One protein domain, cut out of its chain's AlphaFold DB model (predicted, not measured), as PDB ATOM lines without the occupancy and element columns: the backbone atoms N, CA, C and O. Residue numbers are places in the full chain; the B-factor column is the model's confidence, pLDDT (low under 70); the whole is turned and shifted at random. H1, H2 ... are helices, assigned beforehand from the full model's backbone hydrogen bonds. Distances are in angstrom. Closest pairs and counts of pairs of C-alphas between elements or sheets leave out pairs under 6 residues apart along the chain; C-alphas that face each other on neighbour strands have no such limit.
ATOM      1  N   GLU A   4      14.869 -38.766 -42.910       57.94
ATOM      2  CA  GLU A   4      14.387 -38.935 -44.291       57.94
ATOM      3  C   GLU A   4      12.861 -38.835 -44.434       57.94
ATOM      4  O   GLU A   4      12.369 -38.405 -45.473       57.94
ATOM      5  N   ASN A   5      12.093 -39.177 -43.394       78.81
ATOM      6  CA  ASN A   5      10.638 -39.035 -43.448       78.81
ATOM      7  C   ASN A   5      10.216 -37.555 -43.331       78.81
ATOM      8  O   ASN A   5       9.274 -37.117 -43.978       78.81
ATOM      9  N   LEU A   6      10.942 -36.743 -42.549       82.56
ATOM     10  CA  LEU A   6      10.596 -35.332 -42.336       82.56
ATOM     11  C   LEU A   6      10.878 -34.470 -43.575       82.56
ATOM     12  O   LEU A   6      10.089 -33.585 -43.897       82.56
ATOM     13  N   THR A   7      11.977 -34.732 -44.283       84.38
ATOM     14  CA  THR A   7      12.319 -34.009 -45.518       84.38
ATOM     15  C   THR A   7      11.291 -34.265 -46.619       84.38
ATOM     16  O   THR A   7      10.877 -33.321 -47.293       84.38
ATOM     17  N   GLY A   8      10.813 -35.507 -46.749       86.19
ATOM     18  CA  GLY A   8       9.714 -35.859 -47.649       86.19
ATOM     19  C   GLY A   8       8.414 -35.126 -47.305       86.19
ATOM     20  O   GLY A   8       7.792 -34.542 -48.189       86.19
ATOM     21  N   LEU A   9       8.045 -35.078 -46.019       87.12
ATOM     22  CA  LEU A   9       6.844 -34.371 -45.553       87.12
ATOM     23  C   LEU A   9       6.936 -32.848 -45.749       87.12
ATOM     24  O   LEU A   9       5.952 -32.208 -46.108       87.12
ATOM     25  N   LEU A  10       8.112 -32.247 -45.556       88.31
ATOM     26  CA  LEU A  10       8.318 -30.819 -45.823       88.31
ATOM     27  C   LEU A  10       8.239 -30.501 -47.323       88.31
ATOM     28  O   LEU A  10       7.704 -29.458 -47.706       88.31
ATOM     29  N   ALA A  11       8.726 -31.405 -48.179       87.38
ATOM     30  CA  ALA A  11       8.606 -31.261 -49.625       87.38
ATOM     31  C   ALA A  11       7.137 -31.312 -50.070       87.38
ATOM     32  O   ALA A  11       6.691 -30.409 -50.783       87.38
ATOM     33  N   THR A  12       6.360 -32.294 -49.601       86.88
ATOM     34  CA  THR A  12       4.919 -32.379 -49.903       86.88
ATOM     35  C   THR A  12       4.156 -31.179 -49.353       86.88
ATOM     36  O   THR A  12       3.325 -30.607 -50.057       86.88
ATOM     37  N   TRP A  13       4.504 -30.712 -48.154       89.62
ATOM     38  CA  TRP A  13       3.921 -29.512 -47.562       89.62
ATOM     39  C   TRP A  13       4.179 -28.264 -48.410       89.62
ATOM     40  O   TRP A  13       3.259 -27.496 -48.686       89.62
ATOM     41  N   SER A  14       5.407 -28.092 -48.907       87.12
ATOM     42  CA  SER A  14       5.764 -26.961 -49.771       87.12
ATOM     43  C   SER A  14       5.001 -26.957 -51.102       87.12
ATOM     44  O   SER A  14       4.711 -25.890 -51.643       87.12
ATOM     45  N   LEU A  15       4.655 -28.139 -51.627       86.31
ATOM     46  CA  LEU A  15       3.848 -28.286 -52.838       86.31
ATOM     47  C   LEU A  15       2.384 -27.940 -52.565       86.31
ATOM     48  O   LEU A  15       1.810 -27.130 -53.291       86.31
ATOM     49  N   LEU A  16       1.806 -28.487 -51.491       84.44
ATOM     50  CA  LEU A  16       0.428 -28.197 -51.091       84.44
ATOM     51  C   LEU A  16       0.229 -26.707 -50.815       84.44
ATOM     52  O   LEU A  16      -0.748 -26.119 -51.274       84.44
ATOM     53  N   ARG A  17       1.205 -26.058 -50.177       83.31
ATOM     54  CA  ARG A  17       1.154 -24.623 -49.888       83.31
ATOM     55  C   ARG A  17       1.060 -23.746 -51.142       83.31
ATOM     56  O   ARG A  17       0.427 -22.694 -51.117       83.31
ATOM     57  N   LYS A  18       1.648 -24.178 -52.264       81.94
ATOM     58  CA  LYS A  18       1.567 -23.453 -53.546       81.94
ATOM     59  C   LYS A  18       0.172 -23.494 -54.168       81.94
ATOM     60  O   LYS A  18      -0.142 -22.616 -54.967       81.94
ATOM     61  N   SER A  19      -0.662 -24.468 -53.798       75.31
ATOM     62  CA  SER A  19      -2.020 -24.611 -54.337       75.31
ATOM     63  C   SER A  19      -2.995 -23.526 -53.850       75.31
ATOM     64  O   SER A  19      -4.084 -23.411 -54.404       75.31
ATOM     65  N   LYS A  20      -2.605 -22.709 -52.852       65.88
ATOM     66  CA  LYS A  20      -3.398 -21.632 -52.213       65.88
ATOM     67  C   LYS A  20      -4.748 -22.067 -51.622       65.88
ATOM     68  O   LYS A  20      -5.485 -21.219 -51.130       65.88
ATOM     69  N   PHE A  21      -5.066 -23.357 -51.642       71.56
ATOM     70  CA  PHE A  21      -6.272 -23.903 -51.040       71.56
ATOM     71  C   PHE A  21      -5.930 -24.491 -49.670       71.56
ATOM     72  O   PHE A  21      -5.076 -25.370 -49.559       71.56
ATOM     73  N   LEU A  22      -6.595 -24.002 -48.623       76.38
ATOM     74  CA  LEU A  22      -6.515 -24.578 -47.283       76.38
ATOM     75  C   LEU A  22      -7.323 -25.882 -47.251       76.38
ATOM     76  O   LEU A  22      -8.525 -25.880 -46.998       76.38
ATOM     77  N   SER A  23      -6.659 -26.997 -47.558       83.06
ATOM     78  CA  SER A  23      -7.238 -28.335 -47.443       83.06
ATOM     79  C   SER A  23      -7.039 -28.917 -46.040       83.06
ATOM     80  O   SER A  23      -6.061 -28.611 -45.355       83.06
ATOM     81  N   GLU A  24      -7.931 -29.820 -45.627       87.19
ATOM     82  CA  GLU A  24      -7.720 -30.632 -44.416       87.19
ATOM     83  C   GLU A  24      -6.411 -31.429 -44.495       87.19
ATOM     84  O   GLU A  24      -5.683 -31.512 -43.512       87.19
ATOM     85  N   GLU A  25      -6.034 -31.907 -45.686       87.19
ATOM     86  CA  GLU A  25      -4.758 -32.600 -45.912       87.19
ATOM     87  C   GLU A  25      -3.543 -31.720 -45.578       87.19
ATOM     88  O   GLU A  25      -2.559 -32.200 -45.012       87.19
ATOM     89  N   PHE A  26      -3.602 -30.421 -45.892       89.62
ATOM     90  CA  PHE A  26      -2.553 -29.473 -45.524       89.62
ATOM     91  C   PHE A  26      -2.469 -29.290 -44.003       89.62
ATOM     92  O   PHE A  26      -1.365 -29.244 -43.448       89.62
ATOM     93  N   LEU A  27      -3.614 -29.202 -43.319       89.44
ATOM     94  CA  LEU A  27      -3.667 -29.062 -41.861       89.44
ATOM     95  C   LEU A  27      -3.156 -30.331 -41.161       89.44
ATOM     96  O   LEU A  27      -2.311 -30.230 -40.272       89.44
ATOM     97  N   ASP A  28      -3.581 -31.512 -41.617       90.62
ATOM     98  CA  ASP A  28      -3.093 -32.814 -41.146       90.62
ATOM     99  C   ASP A  28      -1.583 -32.943 -41.309       90.62
ATOM    100  O   ASP A  28      -0.867 -33.333 -40.383       90.62
ATOM    101  N   LEU A  29      -1.074 -32.585 -42.485       91.81
ATOM    102  CA  LEU A  29       0.350 -32.647 -42.761       91.81
ATOM    103  C   LEU A  29       1.138 -31.674 -41.875       91.81
ATOM    104  O   LEU A  29       2.152 -32.061 -41.295       91.81
ATOM    105  N   SER A  30       0.660 -30.437 -41.731       91.88
ATOM    106  CA  SER A  30       1.292 -29.416 -40.885       91.88
ATOM    107  C   SER A  30       1.338 -29.845 -39.419       91.88
ATOM    108  O   SER A  30       2.370 -29.722 -38.757       91.88
ATOM    109  N   GLU A  31       0.238 -30.399 -38.912       92.31
ATOM    110  CA  GLU A  31       0.157 -30.963 -37.569       92.31
ATOM    111  C   GLU A  31       1.158 -32.105 -37.368       92.31
ATOM    112  O   GLU A  31       1.887 -32.121 -36.370       92.31
ATOM    113  N   ASN A  32       1.227 -33.036 -38.323       92.44
ATOM    114  CA  ASN A  32       2.141 -34.172 -38.273       92.44
ATOM    115  C   ASN A  32       3.607 -33.724 -38.268       92.44
ATOM    116  O   ASN A  32       4.391 -34.214 -37.452       92.44
ATOM    117  N   ILE A  33       3.968 -32.759 -39.119       93.31
ATOM    118  CA  ILE A  33       5.316 -32.177 -39.183       93.31
ATOM    119  C   ILE A  33       5.706 -31.584 -37.826       93.31
ATOM    120  O   ILE A  33       6.752 -31.934 -37.276       93.31
ATOM    121  N   VAL A  34       4.845 -30.744 -37.245       93.50
ATOM    122  CA  VAL A  34       5.101 -30.108 -35.944       93.50
ATOM    123  C   VAL A  34       5.214 -31.147 -34.830       93.50
ATOM    124  O   VAL A  34       6.142 -31.094 -34.018       93.50
ATOM    125  N   CYS A  35       4.323 -32.140 -34.804       91.50
ATOM    126  CA  CYS A  35       4.392 -33.228 -33.834       91.50
ATOM    127  C   CYS A  35       5.700 -34.020 -33.960       91.50
ATOM    128  O   CYS A  35       6.312 -34.353 -32.943       91.50
ATOM    129  N   MET A  36       6.153 -34.307 -35.182       91.69
ATOM    130  CA  MET A  36       7.419 -34.998 -35.425       91.69
ATOM    131  C   MET A  36       8.620 -34.171 -34.961       91.69
ATOM    132  O   MET A  36       9.451 -34.711 -34.234       91.69
ATOM    133  N   MET A  37       8.682 -32.881 -35.305       93.06
ATOM    134  CA  MET A  37       9.772 -31.983 -34.896       93.06
ATOM    135  C   MET A  37       9.874 -31.848 -33.373       93.06
ATOM    136  O   MET A  37      10.965 -31.883 -32.809       93.06
ATOM    137  N   VAL A  38       8.738 -31.747 -32.678       91.56
ATOM    138  CA  VAL A  38       8.723 -31.691 -31.208       91.56
ATOM    139  C   VAL A  38       9.162 -33.021 -30.590       91.56
ATOM    140  O   VAL A  38       9.846 -33.022 -29.570       91.56
ATOM    141  N   ARG A  39       8.801 -34.167 -31.187       90.50
ATOM    142  CA  ARG A  39       9.237 -35.494 -30.710       90.50
ATOM    143  C   ARG A  39      10.722 -35.759 -30.951       90.50
ATOM    144  O   ARG A  39      11.308 -36.518 -30.189       90.50
ATOM    145  N   SER A  40      11.306 -35.169 -31.991       91.25
ATOM    146  CA  SER A  40      12.742 -35.229 -32.276       91.25
ATOM    147  C   SER A  40      13.547 -34.118 -31.590       91.25
ATOM    148  O   SER A  40      14.733 -33.981 -31.872       91.25
ATOM    149  N   GLU A  41      12.917 -33.335 -30.705       91.19
ATOM    150  CA  GLU A  41      13.525 -32.215 -29.969       91.19
ATOM    151  C   GLU A  41      14.108 -31.106 -30.868       91.19
ATOM    152  O   GLU A  41      14.941 -30.302 -30.451       91.19
ATOM    153  N   GLN A  42      13.623 -30.995 -32.105       91.44
ATOM    154  CA  GLN A  42      14.017 -29.958 -33.056       91.44
ATOM    155  C   GLN A  42      13.159 -28.694 -32.869       91.44
ATOM    156  O   GLN A  42      12.367 -28.302 -33.723       91.44
ATOM    157  N   PHE A  43      13.283 -28.053 -31.707       91.50
ATOM    158  CA  PHE A  43      12.426 -26.920 -31.332       91.50
ATOM    159  C   PHE A  43      12.669 -25.658 -32.172       91.50
ATOM    160  O   PHE A  43      11.721 -24.942 -32.478       91.50
ATOM    161  N   VAL A  44      13.918 -25.403 -32.577       90.06
ATOM    162  CA  VAL A  44      14.277 -24.220 -33.382       90.06
ATOM    163  C   VAL A  44      13.638 -24.291 -34.768       90.06
ATOM    164  O   VAL A  44      12.933 -23.370 -35.168       90.06
ATOM    165  N   THR A  45      13.790 -25.421 -35.462       90.50
ATOM    166  CA  THR A  45      13.178 -25.626 -36.785       90.50
ATOM    167  C   THR A  45      11.653 -25.660 -36.699       90.50
ATOM    168  O   THR A  45      10.975 -25.133 -37.575       90.50
ATOM    169  N   CYS A  46      11.096 -26.206 -35.614       91.75
ATOM    170  CA  CYS A  46       9.659 -26.154 -35.344       91.75
ATOM    171  C   CYS A  46       9.150 -24.708 -35.222       91.75
ATOM    172  O   CYS A  46       8.109 -24.365 -35.782       91.75
ATOM    173  N   ARG A  47       9.897 -23.833 -34.535       90.88
ATOM    174  CA  ARG A  47       9.558 -22.409 -34.416       90.88
ATOM    175  C   ARG A  47       9.611 -21.693 -35.762       90.88
ATOM    176  O   ARG A  47       8.703 -20.917 -36.042       90.88
ATOM    177  N   GLU A  48      10.624 -21.963 -36.578       89.06
ATOM    178  CA  GLU A  48      10.740 -21.417 -37.938       89.06
ATOM    179  C   GLU A  48       9.607 -21.899 -38.854       89.06
ATOM    180  O   GLU A  48       9.045 -21.123 -39.623       89.06
ATOM    181  N   PHE A  49       9.219 -23.170 -38.740       90.94
ATOM    182  CA  PHE A  49       8.081 -23.710 -39.477       90.94
ATOM    183  C   PHE A  49       6.776 -23.006 -39.083       90.94
ATOM    184  O   PHE A  49       6.026 -22.562 -39.951       90.94
ATOM    185  N   ILE A  50       6.525 -22.850 -37.777       90.56
ATOM    186  CA  ILE A  50       5.311 -22.200 -37.263       90.56
ATOM    187  C   ILE A  50       5.280 -20.707 -37.607       90.56
ATOM    188  O   ILE A  50       4.218 -20.203 -37.957       90.56
ATOM    189  N   SER A  51       6.410 -19.993 -37.541       87.88
ATOM    190  CA  SER A  51       6.470 -18.578 -37.944       87.88
ATOM    191  C   SER A  51       6.254 -18.386 -39.443       87.88
ATOM    192  O   SER A  51       5.844 -17.312 -39.876       87.88
ATOM    193  N   GLY A  52       6.511 -19.433 -40.225       85.25
ATOM    194  CA  GLY A  52       6.202 -19.475 -41.638       85.25
ATOM    195  C   GLY A  52       4.712 -19.591 -41.945       85.25
ATOM    196  O   GLY A  52       4.373 -19.348 -43.098       85.25
ATOM    197  N   LEU A  53       3.841 -19.957 -40.998       88.25
ATOM    198  CA  LEU A  53       2.393 -20.107 -41.210       88.25
ATOM    199  C   LEU A  53       1.679 -18.750 -41.266       88.25
ATOM    200  O   LEU A  53       2.076 -17.786 -40.614       88.25
ATOM    201  N   THR A  54       0.591 -18.684 -42.027       87.69
ATOM    202  CA  THR A  54      -0.326 -17.538 -42.010       87.69
ATOM    203  C   THR A  54      -1.182 -17.541 -40.741       87.69
ATOM    204  O   THR A  54      -1.343 -18.563 -40.068       87.69
ATOM    205  N   CYS A  55      -1.779 -16.389 -40.423       81.88
ATOM    206  CA  CYS A  55      -2.688 -16.242 -39.286       81.88
ATOM    207  C   CYS A  55      -3.864 -17.236 -39.348       81.88
ATOM    208  O   CYS A  55      -4.204 -17.847 -38.335       81.88
ATOM    209  N   GLU A  56      -4.447 -17.435 -40.531       83.50
ATOM    210  CA  GLU A  56      -5.567 -18.360 -40.745       83.50
ATOM    211  C   GLU A  56      -5.155 -19.818 -40.501       83.50
ATOM    212  O   GLU A  56      -5.788 -20.517 -39.707       83.50
ATOM    213  N   GLU A  57      -4.042 -20.252 -41.107       87.19
ATOM    214  CA  GLU A  57      -3.477 -21.597 -40.924       87.19
ATOM    215  C   GLU A  57      -3.202 -21.880 -39.439       87.19
ATOM    216  O   GLU A  57      -3.569 -22.932 -38.912       87.19
ATOM    217  N   PHE A  58      -2.597 -20.919 -38.736       88.31
ATOM    218  CA  PHE A  58      -2.271 -21.062 -37.321       88.31
ATOM    219  C   PHE A  58      -3.518 -21.182 -36.437       88.31
ATOM    220  O   PHE A  58      -3.547 -22.012 -35.526       88.31
ATOM    221  N   VAL A  59      -4.555 -20.374 -36.684       87.19
ATOM    222  CA  VAL A  59      -5.804 -20.418 -35.906       87.19
ATOM    223  C   VAL A  59      -6.504 -21.767 -36.069       87.19
ATOM    224  O   VAL A  59      -6.932 -22.346 -35.066       87.19
ATOM    225  N   LEU A  60      -6.562 -22.295 -37.295       87.56
ATOM    226  CA  LEU A  60      -7.158 -23.603 -37.581       87.56
ATOM    227  C   LEU A  60      -6.367 -24.739 -36.924       87.56
ATOM    228  O   LEU A  60      -6.944 -25.574 -36.226       87.56
ATOM    229  N   LEU A  61      -5.036 -24.726 -37.051       89.00
ATOM    230  CA  LEU A  61      -4.161 -25.714 -36.413       89.00
ATOM    231  C   LEU A  61      -4.244 -25.662 -34.886       89.00
ATOM    232  O   LEU A  61      -4.270 -26.701 -34.234       89.00
ATOM    233  N   ARG A  62      -4.361 -24.472 -34.285       86.00
ATOM    234  CA  ARG A  62      -4.523 -24.315 -32.829       86.00
ATOM    235  C   ARG A  62      -5.815 -24.944 -32.300       86.00
ATOM    236  O   ARG A  62      -5.872 -25.285 -31.119       86.00
ATOM    237  N   GLY A  63      -6.836 -25.099 -33.145       85.19
ATOM    238  CA  GLY A  63      -8.058 -25.833 -32.810       85.19
ATOM    239  C   GLY A  63      -7.839 -27.341 -32.641       85.19
ATOM    240  O   GLY A  63      -8.648 -28.010 -31.998       85.19
ATOM    241  N   ARG A  64      -6.735 -27.880 -33.171       89.06
ATOM    242  CA  ARG A  64      -6.407 -29.308 -33.142       89.06
ATOM    243  C   ARG A  64      -5.592 -29.637 -31.892       89.06
ATOM    244  O   ARG A  64      -4.578 -29.008 -31.586       89.06
ATOM    245  N   GLU A  65      -6.049 -30.632 -31.133       90.62
ATOM    246  CA  GLU A  65      -5.515 -30.957 -29.800       90.62
ATOM    247  C   GLU A  65      -4.022 -31.327 -29.818       90.62
ATOM    248  O   GLU A  65      -3.235 -30.888 -28.981       90.62
ATOM    249  N   THR A  66      -3.642 -32.168 -30.765       91.25
ATOM    250  CA  THR A  66      -2.291 -32.677 -31.048       91.25
ATOM    251  C   THR A  66      -1.316 -31.553 -31.383       91.25
ATOM    252  O   THR A  66      -0.264 -31.453 -30.745       91.25
ATOM    253  N   PHE A  67      -1.696 -30.653 -32.294       92.94
ATOM    254  CA  PHE A  67      -0.924 -29.445 -32.585       92.94
ATOM    255  C   PHE A  67      -0.790 -28.567 -31.337       92.94
ATOM    256  O   PHE A  67       0.315 -28.153 -30.989       92.94
ATOM    257  N   LEU A  68      -1.883 -28.339 -30.601       92.38
ATOM    258  CA  LEU A  68      -1.864 -27.546 -29.371       92.38
ATOM    259  C   LEU A  68      -0.923 -28.146 -28.310       92.38
ATOM    260  O   LEU A  68      -0.172 -27.414 -27.668       92.38
ATOM    261  N   LYS A  69      -0.900 -29.474 -28.142       92.44
ATOM    262  CA  LYS A  69       0.044 -30.173 -27.249       92.44
ATOM    263  C   LYS A  69       1.498 -29.981 -27.686       92.44
ATOM    264  O   LYS A  69       2.362 -29.740 -26.839       92.44
ATOM    265  N   ALA A  70       1.778 -30.072 -28.984       93.69
ATOM    266  CA  ALA A  70       3.111 -29.831 -29.528       93.69
ATOM    267  C   ALA A  70       3.546 -28.366 -29.326       93.69
ATOM    268  O   ALA A  70       4.659 -28.113 -28.867       93.69
ATOM    269  N   LEU A  71       2.632 -27.416 -29.544       93.38
ATOM    270  CA  LEU A  71       2.837 -25.989 -29.300       93.38
ATOM    271  C   LEU A  71       3.152 -25.704 -27.823       93.38
ATOM    272  O   LEU A  71       4.117 -25.012 -27.514       93.38
ATOM    273  N   ILE A  72       2.388 -26.290 -26.898       94.00
ATOM    274  CA  ILE A  72       2.625 -26.181 -25.450       94.00
ATOM    275  C   ILE A  72       4.040 -26.656 -25.090       94.00
ATOM    276  O   ILE A  72       4.728 -26.008 -24.303       94.00
ATOM    277  N   ARG A  73       4.498 -27.772 -25.668       94.44
ATOM    278  CA  ARG A  73       5.859 -28.286 -25.447       94.44
ATOM    279  C   ARG A  73       6.931 -27.361 -26.019       94.44
ATOM    280  O   ARG A  73       7.933 -27.137 -25.345       94.44
ATOM    281  N   LEU A  74       6.714 -26.810 -27.214       93.94
ATOM    282  CA  LEU A  74       7.619 -25.837 -27.827       93.94
ATOM    283  C   LEU A  74       7.801 -24.610 -26.923       93.94
ATOM    284  O   LEU A  74       8.924 -24.293 -26.538       93.94
ATOM    285  N   TYR A  75       6.699 -23.986 -26.505       92.75
ATOM    286  CA  TYR A  75       6.724 -22.797 -25.646       92.75
ATOM    287  C   TYR A  75       7.341 -23.089 -24.274       92.75
ATOM    288  O   TYR A  75       8.043 -22.251 -23.707       92.75
ATOM    289  N   PHE A  76       7.119 -24.294 -23.741       94.38
ATOM    290  CA  PHE A  76       7.756 -24.728 -22.502       94.38
ATOM    291  C   PHE A  76       9.281 -24.807 -22.638       94.38
ATOM    292  O   PHE A  76       9.986 -24.387 -21.720       94.38
ATOM    293  N   ASN A  77       9.787 -25.316 -23.765       93.75
ATOM    294  CA  ASN A  77      11.223 -25.404 -24.022       93.75
ATOM    295  C   ASN A  77      11.869 -24.023 -24.222       93.75
ATOM    296  O   ASN A  77      12.980 -23.787 -23.761       93.75
ATOM    297  N   GLU A  78      11.154 -23.089 -24.845       89.19
ATOM    298  CA  GLU A  78      11.616 -21.709 -25.042       89.19
ATOM    299  C   GLU A  78      11.569 -20.854 -23.765       89.19
ATOM    300  O   GLU A  78      12.123 -19.758 -23.721       89.19
ATOM    301  N   GLY A  79      10.922 -21.346 -22.706       89.25
ATOM    302  CA  GLY A  79      10.799 -20.634 -21.438       89.25
ATOM    303  C   GLY A  79       9.614 -19.668 -21.361       89.25
ATOM    304  O   GLY A  79       9.498 -18.932 -20.379       89.25
ATOM    305  N   PHE A  80       8.687 -19.706 -22.322       91.44
ATOM    306  CA  PHE A  80       7.440 -18.932 -22.309       91.44
ATOM    307  C   PHE A  80       6.391 -19.567 -21.378       91.44
ATOM    308  O   PHE A  80       5.296 -19.966 -21.776       91.44
ATOM    309  N   TYR A  81       6.725 -19.689 -20.092       91.81
ATOM    310  CA  TYR A  81       5.911 -20.424 -19.117       91.81
ATOM    311  C   TYR A  81       4.533 -19.794 -18.857       91.81
ATOM    312  O   TYR A  81       3.591 -20.515 -18.530       91.81
ATOM    313  N   SER A  82       4.402 -18.470 -18.996       90.12
ATOM    314  CA  SER A  82       3.111 -17.773 -18.873       90.12
ATOM    315  C   SER A  82       2.142 -18.207 -19.975       90.12
ATOM    316  O   SER A  82       0.996 -18.570 -19.700       90.12
ATOM    317  N   ASP A  83       2.634 -18.276 -21.212       88.81
ATOM    318  CA  ASP A  83       1.845 -18.693 -22.368       88.81
ATOM    319  C   ASP A  83       1.476 -20.169 -22.281       88.81
ATOM    320  O   ASP A  83       0.328 -20.523 -22.523       88.81
ATOM    321  N   VAL A  84       2.391 -21.029 -21.822       92.31
ATOM    322  CA  VAL A  84       2.094 -22.446 -21.543       92.31
ATOM    323  C   VAL A  84       0.906 -22.588 -20.588       92.31
ATOM    324  O   VAL A  84      -0.018 -23.361 -20.851       92.31
ATOM    325  N   ILE A  85       0.896 -21.824 -19.493       91.25
ATOM    326  CA  ILE A  85      -0.203 -21.831 -18.517       91.25
ATOM    327  C   ILE A  85      -1.506 -21.362 -19.177       91.25
ATOM    328  O   ILE A  85      -2.550 -21.986 -18.983       91.25
ATOM    329  N   MET A  86      -1.457 -20.305 -19.988       90.69
ATOM    330  CA  MET A  86      -2.627 -19.784 -20.701       90.69
ATOM    331  C   MET A  86      -3.171 -20.759 -21.754       90.69
ATOM    332  O   MET A  86      -4.386 -20.950 -21.840       90.69
ATOM    333  N   LEU A  87      -2.293 -21.412 -22.518       90.69
ATOM    334  CA  LEU A  87      -2.649 -22.429 -23.509       90.69
ATOM    335  C   LEU A  87      -3.311 -23.641 -22.848       90.69
ATOM    336  O   LEU A  87      -4.341 -24.107 -23.326       90.69
ATOM    337  N   ILE A  88      -2.780 -24.110 -21.715       90.56
ATOM    338  CA  ILE A  88      -3.377 -25.218 -20.956       90.56
ATOM    339  C   ILE A  88      -4.726 -24.810 -20.345       90.56
ATOM    340  O   ILE A  88      -5.674 -25.591 -20.365       90.56
ATOM    341  N   LYS A  89      -4.834 -23.586 -19.811       88.69
ATOM    342  CA  LYS A  89      -6.064 -23.091 -19.173       88.69
ATOM    343  C   LYS A  89      -7.233 -22.986 -20.149       88.69
ATOM    344  O   LYS A  89      -8.360 -23.293 -19.770       88.69
ATOM    345  N   ASN A  90      -6.954 -22.555 -21.374       86.06
ATOM    346  CA  ASN A  90      -7.974 -22.297 -22.388       86.06
ATOM    347  C   ASN A  90      -8.157 -23.466 -23.372       86.06
ATOM    348  O   ASN A  90      -9.044 -23.405 -24.217       86.06
ATOM    349  N   GLY A  91      -7.311 -24.496 -23.295       84.50
ATOM    350  CA  GLY A  91      -7.350 -25.659 -24.175       84.50
ATOM    351  C   GLY A  91      -8.303 -26.757 -23.698       84.50
ATOM    352  O   GLY A  91      -8.536 -26.942 -22.500       84.50
ATOM    353  N   THR A  92      -8.814 -27.523 -24.659       83.75
ATOM    354  CA  THR A  92      -9.595 -28.748 -24.444       83.75
ATOM    355  C   THR A  92      -8.759 -29.959 -24.839       83.75
ATOM    356  O   THR A  92      -8.252 -30.008 -25.958       83.75
ATOM    357  N   PHE A  93      -8.621 -30.935 -23.939       85.38
ATOM    358  CA  PHE A  93      -7.757 -32.099 -24.143       85.38
ATOM    359  C   PHE A  93      -8.508 -33.389 -23.818       85.38
ATOM    360  O   PHE A  93      -9.150 -33.478 -22.771       85.38
ATOM    361  N   LYS A  94      -8.400 -34.396 -24.688       80.88
ATOM    362  CA  LYS A  94      -8.913 -35.750 -24.445       80.88
ATOM    363  C   LYS A  94      -7.979 -36.541 -23.533       80.88
ATOM    364  O   LYS A  94      -8.439 -37.246 -22.641       80.88
ATOM    365  N   GLU A  95      -6.667 -36.381 -23.711       77.69
ATOM    366  CA  GLU A  95      -5.645 -37.106 -22.940       77.69
ATOM    367  C   GLU A  95      -4.676 -36.138 -22.238       77.69
ATOM    368  O   GLU A  95      -3.702 -35.686 -22.851       77.69
ATOM    369  N   PRO A  96      -4.906 -35.790 -20.960       74.06
ATOM    370  CA  PRO A  96      -4.152 -34.729 -20.293       74.06
ATOM    371  C   PRO A  96      -2.917 -35.189 -19.501       74.06
ATOM    372  O   PRO A  96      -2.283 -34.362 -18.843       74.06
ATOM    373  N   CYS A  97      -2.562 -36.480 -19.527       71.44
ATOM    374  CA  CYS A  97      -1.577 -37.083 -18.616       71.44
ATOM    375  C   CYS A  97      -0.236 -36.330 -18.538       71.44
ATOM    376  O   CYS A  97       0.313 -36.153 -17.451       71.44
ATOM    377  N   GLU A  98       0.274 -35.842 -19.666       81.06
ATOM    378  CA  GLU A  98       1.554 -35.122 -19.738       81.06
ATOM    379  C   GLU A  98       1.419 -33.620 -19.426       81.06
ATOM    380  O   GLU A  98       2.362 -32.976 -18.959       81.06
ATOM    381  N   LEU A  99       0.231 -33.045 -19.641       86.62
ATOM    382  CA  LEU A  99      -0.025 -31.612 -19.467       86.62
ATOM    383  C   LEU A  99      -0.049 -31.209 -17.996       86.62
ATOM    384  O   LEU A  99       0.350 -30.096 -17.656       86.62
ATOM    385  N   LEU A 100      -0.450 -32.117 -17.105       86.88
ATOM    386  CA  LEU A 100      -0.395 -31.874 -15.666       86.88
ATOM    387  C   LEU A 100       1.045 -31.686 -15.172       86.88
ATOM    388  O   LEU A 100       1.315 -30.842 -14.311       86.88
ATOM    389  N   GLU A 101       1.994 -32.445 -15.714       87.00
ATOM    390  CA  GLU A 101       3.402 -32.266 -15.375       87.00
ATOM    391  C   GLU A 101       3.922 -30.916 -15.883       87.00
ATOM    392  O   GLU A 101       4.569 -30.186 -15.126       87.00
ATOM    393  N   LEU A 102       3.581 -30.551 -17.123       90.88
ATOM    394  CA  LEU A 102       3.956 -29.267 -17.721       90.88
ATOM    395  C   LEU A 102       3.340 -28.074 -16.982       90.88
ATOM    396  O   LEU A 102       4.051 -27.103 -16.726       90.88
ATOM    397  N   TRP A 103       2.081 -28.161 -16.549       91.94
ATOM    398  CA  TRP A 103       1.432 -27.150 -15.705       91.94
ATOM    399  C   TRP A 103       2.239 -26.891 -14.430       91.94
ATOM    400  O   TRP A 103       2.648 -25.764 -14.138       91.94
ATOM    401  N   ASN A 104       2.541 -27.964 -13.694       90.19
ATOM    402  CA  ASN A 104       3.295 -27.877 -12.449       90.19
ATOM    403  C   ASN A 104       4.702 -27.316 -12.681       90.19
ATOM    404  O   ASN A 104       5.130 -26.406 -11.969       90.19
ATOM    405  N   LYS A 105       5.420 -27.833 -13.686       91.94
ATOM    406  CA  LYS A 105       6.767 -27.363 -14.029       91.94
ATOM    407  C   LYS A 105       6.770 -25.892 -14.444       91.94
ATOM    408  O   LYS A 105       7.657 -25.173 -14.003       91.94
ATOM    409  N   SER A 106       5.785 -25.434 -15.212       93.06
ATOM    410  CA  SER A 106       5.696 -24.038 -15.669       93.06
ATOM    411  C   SER A 106       5.546 -23.080 -14.491       93.06
ATOM    412  O   SER A 106       6.328 -22.140 -14.348       93.06
ATOM    413  N   HIS A 107       4.641 -23.384 -13.558       92.06
ATOM    414  CA  HIS A 107       4.507 -22.603 -12.327       92.06
ATOM    415  C   HIS A 107       5.763 -22.656 -11.446       92.06
ATOM    416  O   HIS A 107       6.117 -21.660 -10.815       92.06
ATOM    417  N   TYR A 108       6.461 -23.795 -11.390       92.44
ATOM    418  CA  TYR A 108       7.735 -23.888 -10.674       92.44
ATOM    419  C   TYR A 108       8.819 -23.030 -11.317       92.44
ATOM    420  O   TYR A 108       9.583 -22.400 -10.595       92.44
ATOM    421  N   ARG A 109       8.900 -23.004 -12.648       90.56
ATOM    422  CA  ARG A 109       9.905 -22.223 -13.367       90.56
ATOM    423  C   ARG A 109       9.677 -20.727 -13.181       90.56
ATOM    424  O   ARG A 109      10.618 -20.064 -12.765       90.56
ATOM    425  N   LEU A 110       8.441 -20.243 -13.330       89.12
ATOM    426  CA  LEU A 110       8.092 -18.844 -13.038       89.12
ATOM    427  C   LEU A 110       8.514 -18.441 -11.619       89.12
ATOM    428  O   LEU A 110       9.243 -17.482 -11.418       89.12
ATOM    429  N   GLN A 111       8.145 -19.250 -10.628       86.31
ATOM    430  CA  GLN A 111       8.450 -18.948  -9.229       86.31
ATOM    431  C   GLN A 111       9.934 -19.104  -8.872       86.31
ATOM    432  O   GLN A 111      10.394 -18.511  -7.896       86.31
ATOM    433  N   ALA A 112      10.680 -19.935  -9.603       85.12
ATOM    434  CA  ALA A 112      12.116 -20.099  -9.409       85.12
ATOM    435  C   ALA A 112      12.894 -18.891  -9.947       85.12
ATOM    436  O   ALA A 112      13.828 -18.453  -9.274       85.12
ATOM    437  N   VAL A 113      12.480 -18.340 -11.096       78.19
ATOM    438  CA  VAL A 113      13.054 -17.110 -11.672       78.19
ATOM    439  C   VAL A 113      12.940 -15.963 -10.669       78.19
ATOM    440  O   VAL A 113      13.957 -15.367 -10.327       78.19
ATOM    441  N   ASP A 114      11.764 -15.777 -10.064       69.50
ATOM    442  CA  ASP A 114      11.512 -14.708  -9.082       69.50
ATOM    443  C   ASP A 114      12.398 -14.773  -7.827       69.50
ATOM    444  O   ASP A 114      12.519 -13.795  -7.095       69.50
ATOM    445  N   THR A 115      12.992 -15.931  -7.512       76.25
ATOM    446  CA  THR A 115      13.790 -16.087  -6.278       76.25
ATOM    447  C   THR A 115      15.254 -16.432  -6.485       76.25
ATOM    448  O   THR A 115      15.985 -16.490  -5.495       76.25
ATOM    449  N   GLY A 116      15.679 -16.731  -7.715       76.94
ATOM    450  CA  GLY A 116      17.057 -17.125  -8.026       76.94
ATOM    451  C   GLY A 116      17.552 -18.383  -7.296       76.94
ATOM    452  O   GLY A 116      18.755 -18.616  -7.217       76.94
ATOM    453  N   LYS A 117      16.654 -19.193  -6.715       79.06
ATOM    454  CA  LYS A 117      16.988 -20.383  -5.910       79.06
ATOM    455  C   LYS A 117      16.128 -21.570  -6.319       79.06
ATOM    456  O   LYS A 117      14.949 -21.418  -6.646       79.06
ATOM    457  N   GLN A 118      16.693 -22.775  -6.230       80.12
ATOM    458  CA  GLN A 118      15.929 -24.000  -6.455       80.12
ATOM    459  C   GLN A 118      14.775 -24.114  -5.448       80.12
ATOM    460  O   GLN A 118      14.925 -23.873  -4.249       80.12
ATOM    461  N   LEU A 119      13.592 -24.486  -5.939       84.56
ATOM    462  CA  LEU A 119      12.401 -24.580  -5.102       84.56
ATOM    463  C   LEU A 119      12.451 -25.816  -4.199       84.56
ATOM    464  O   LEU A 119      12.485 -26.952  -4.680       84.56
ATOM    465  N   THR A 120      12.333 -25.593  -2.890       88.38
ATOM    466  CA  THR A 120      12.150 -26.668  -1.909       88.38
ATOM    467  C   THR A 120      10.816 -27.389  -2.115       88.38
ATOM    468  O   THR A 120       9.847 -26.822  -2.635       88.38
ATOM    469  N   ALA A 121      10.723 -28.640  -1.655       81.94
ATOM    470  CA  ALA A 121       9.496 -29.436  -1.745       81.94
ATOM    471  C   ALA A 121       8.283 -28.728  -1.105       81.94
ATOM    472  O   ALA A 121       7.189 -28.724  -1.676       81.94
ATOM    473  N   ALA A 122       8.492 -28.057   0.032       79.31
ATOM    474  CA  ALA A 122       7.458 -27.284   0.715       79.31
ATOM    475  C   ALA A 122       6.968 -26.096  -0.127       79.31
ATOM    476  O   ALA A 122       5.773 -25.799  -0.156       79.31
ATOM    477  N   ARG A 123       7.866 -25.426  -0.860       83.06
ATOM    478  CA  ARG A 123       7.480 -24.317  -1.738       83.06
ATOM    479  C   ARG A 123       6.764 -24.804  -2.992       83.06
ATOM    480  O   ARG A 123       5.712 -24.263  -3.316       83.06
ATOM    481  N   LYS A 124       7.245 -25.884  -3.620       84.94
ATOM    482  CA  LYS A 124       6.525 -26.569  -4.712       84.94
ATOM    483  C   LYS A 124       5.114 -26.974  -4.282       84.94
ATOM    484  O   LYS A 124       4.185 -26.910  -5.077       84.94
ATOM    485  N   PHE A 125       4.931 -27.377  -3.024       78.88
ATOM    486  CA  PHE A 125       3.607 -27.643  -2.467       78.88
ATOM    487  C   PHE A 125       2.726 -26.387  -2.392       78.88
ATOM    488  O   PHE A 125       1.603 -26.409  -2.891       78.88
ATOM    489  N   ARG A 126       3.228 -25.284  -1.823       85.12
ATOM    490  CA  ARG A 126       2.468 -24.021  -1.741       85.12
ATOM    491  C   ARG A 126       2.044 -23.519  -3.122       85.12
ATOM    492  O   ARG A 126       0.915 -23.067  -3.272       85.12
ATOM    493  N   ILE A 127       2.918 -23.655  -4.119       85.12
ATOM    494  CA  ILE A 127       2.638 -23.268  -5.507       85.12
ATOM    495  C   ILE A 127       1.469 -24.081  -6.068       85.12
ATOM    496  O   ILE A 127       0.499 -23.490  -6.521       85.12
ATOM    497  N   ARG A 128       1.502 -25.413  -5.959       86.19
ATOM    498  CA  ARG A 128       0.399 -26.275  -6.423       86.19
ATOM    499  C   ARG A 128      -0.930 -25.983  -5.735       86.19
ATOM    500  O   ARG A 128      -1.978 -26.032  -6.364       86.19
ATOM    501  N   LYS A 129      -0.887 -25.662  -4.438       80.06
ATOM    502  CA  LYS A 129      -2.082 -25.270  -3.683       80.06
ATOM    503  C   LYS A 129      -2.637 -23.922  -4.156       80.06
ATOM    504  O   LYS A 129      -3.848 -23.749  -4.180       80.06
ATOM    505  N   ARG A 130      -1.762 -22.972  -4.494       85.44
ATOM    506  CA  ARG A 130      -2.143 -21.641  -4.989       85.44
ATOM    507  C   ARG A 130      -2.653 -21.684  -6.432       85.44
ATOM    508  O   ARG A 130      -3.543 -20.916  -6.767       85.44
ATOM    509  N   PHE A 131      -2.097 -22.572  -7.254       83.62
ATOM    510  CA  PHE A 131      -2.391 -22.698  -8.681       83.62
ATOM    511  C   PHE A 131      -2.824 -24.132  -9.022       83.62
ATOM    512  O   PHE A 131      -2.045 -24.894  -9.611       83.62
ATOM    513  N   PRO A 132      -4.044 -24.533  -8.621       82.81
ATOM    514  CA  PRO A 132      -4.560 -25.843  -8.983       82.81
ATOM    515  C   PRO A 132      -4.725 -25.949 -10.510       82.81
ATOM    516  O   PRO A 132      -5.084 -24.959 -11.151       82.81
ATOM    517  N   PRO A 133      -4.459 -27.126 -11.104       82.62
ATOM    518  CA  PRO A 133      -4.678 -27.353 -12.525       82.62
ATOM    519  C   PRO A 133      -6.157 -27.168 -12.901       82.62
ATOM    520  O   PRO A 133      -7.044 -27.477 -12.095       82.62
ATOM    521  N   PRO A 134      -6.447 -26.691 -14.122       83.56
ATOM    522  CA  PRO A 134      -7.811 -26.555 -14.606       83.56
ATOM    523  C   PRO A 134      -8.459 -27.931 -14.811       83.56
ATOM    524  O   PRO A 134      -7.780 -28.935 -15.036       83.56
ATOM    525  N   LYS A 135      -9.799 -27.969 -14.770       75.88
ATOM    526  CA  LYS A 135     -10.590 -29.203 -14.935       75.88
ATOM    527  C   LYS A 135     -10.277 -29.940 -16.244       75.88
ATOM    528  O   LYS A 135     -10.309 -31.159 -16.254       75.88
ATOM    529  N   SER A 136      -9.910 -29.214 -17.303       75.25
ATOM    530  CA  SER A 136      -9.545 -29.771 -18.615       75.25
ATOM    531  C   SER A 136      -8.346 -30.721 -18.582       75.25
ATOM    532  O   SER A 136      -8.257 -31.604 -19.427       75.25
TER     533      SER A 136
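This is residues 4 to 136 of the 385 residues of the protein "SIX1_SD domain-containing protein" of Biomphalaria glabrata (UniProt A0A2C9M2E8). What shape do the helices make? H1, H2, H5, H6, H7 and H8 stack one after another along an elongated row, with H1 at one end, H5 in the middle and H8 at the other end; H1 and H2 make a hairpin, H5, H6 and H7 an up-and-down bundle, H8 is set at a steep angle to H7, and H3 and H4 pack on H2. How large is it? The printed part has 133 residues with eight named helices, H1 to H8 in chain order, and is all helix. It is only just compact, close to loose, with a radius of gyration of the C-alphas of 17.0 A and spans of 55, 27 and 23 A.

Where is the longest helix? H2, residues 24 to 39, runs 22.3 A from C-alpha 24 at (-7.720, -30.632, -44.416). Which helices surround it in sequence? H1 is residues 4 to 18, 22.1 A; H3 is 43 to 51, H4 55 to 62, H5 65 to 78, H6 81 to 90 and H7 99 to 113. H8, residues 121 to 130, ends at (-2.143, -21.641, -4.989).

What does H2 touch? H1 and H2 form a hairpin, closest C-alphas Leu 16 and Phe 26, 6.4 A. Residues 31 to 38 of H2 touch H5, closest C-alphas Glu 31 and Phe 67, 5.3 A. What follows? H5, the hub, makes an up-and-down bundle with H6 and H7, each running against the one before; H5 and H6 tilt by a shallow 17 degrees. Are the backbones formed? Every O i to N i+4 pair is within hydrogen-bond range in H2 to H8, and 9 of 11 in H1.

What is farthest apart? The C-alphas of Ser 19 and Ala 122, 55.9 A. Are there cuts or weak places? The printed part has no cut and no long link; residues 4, 20 and 114 are under pLDDT 70.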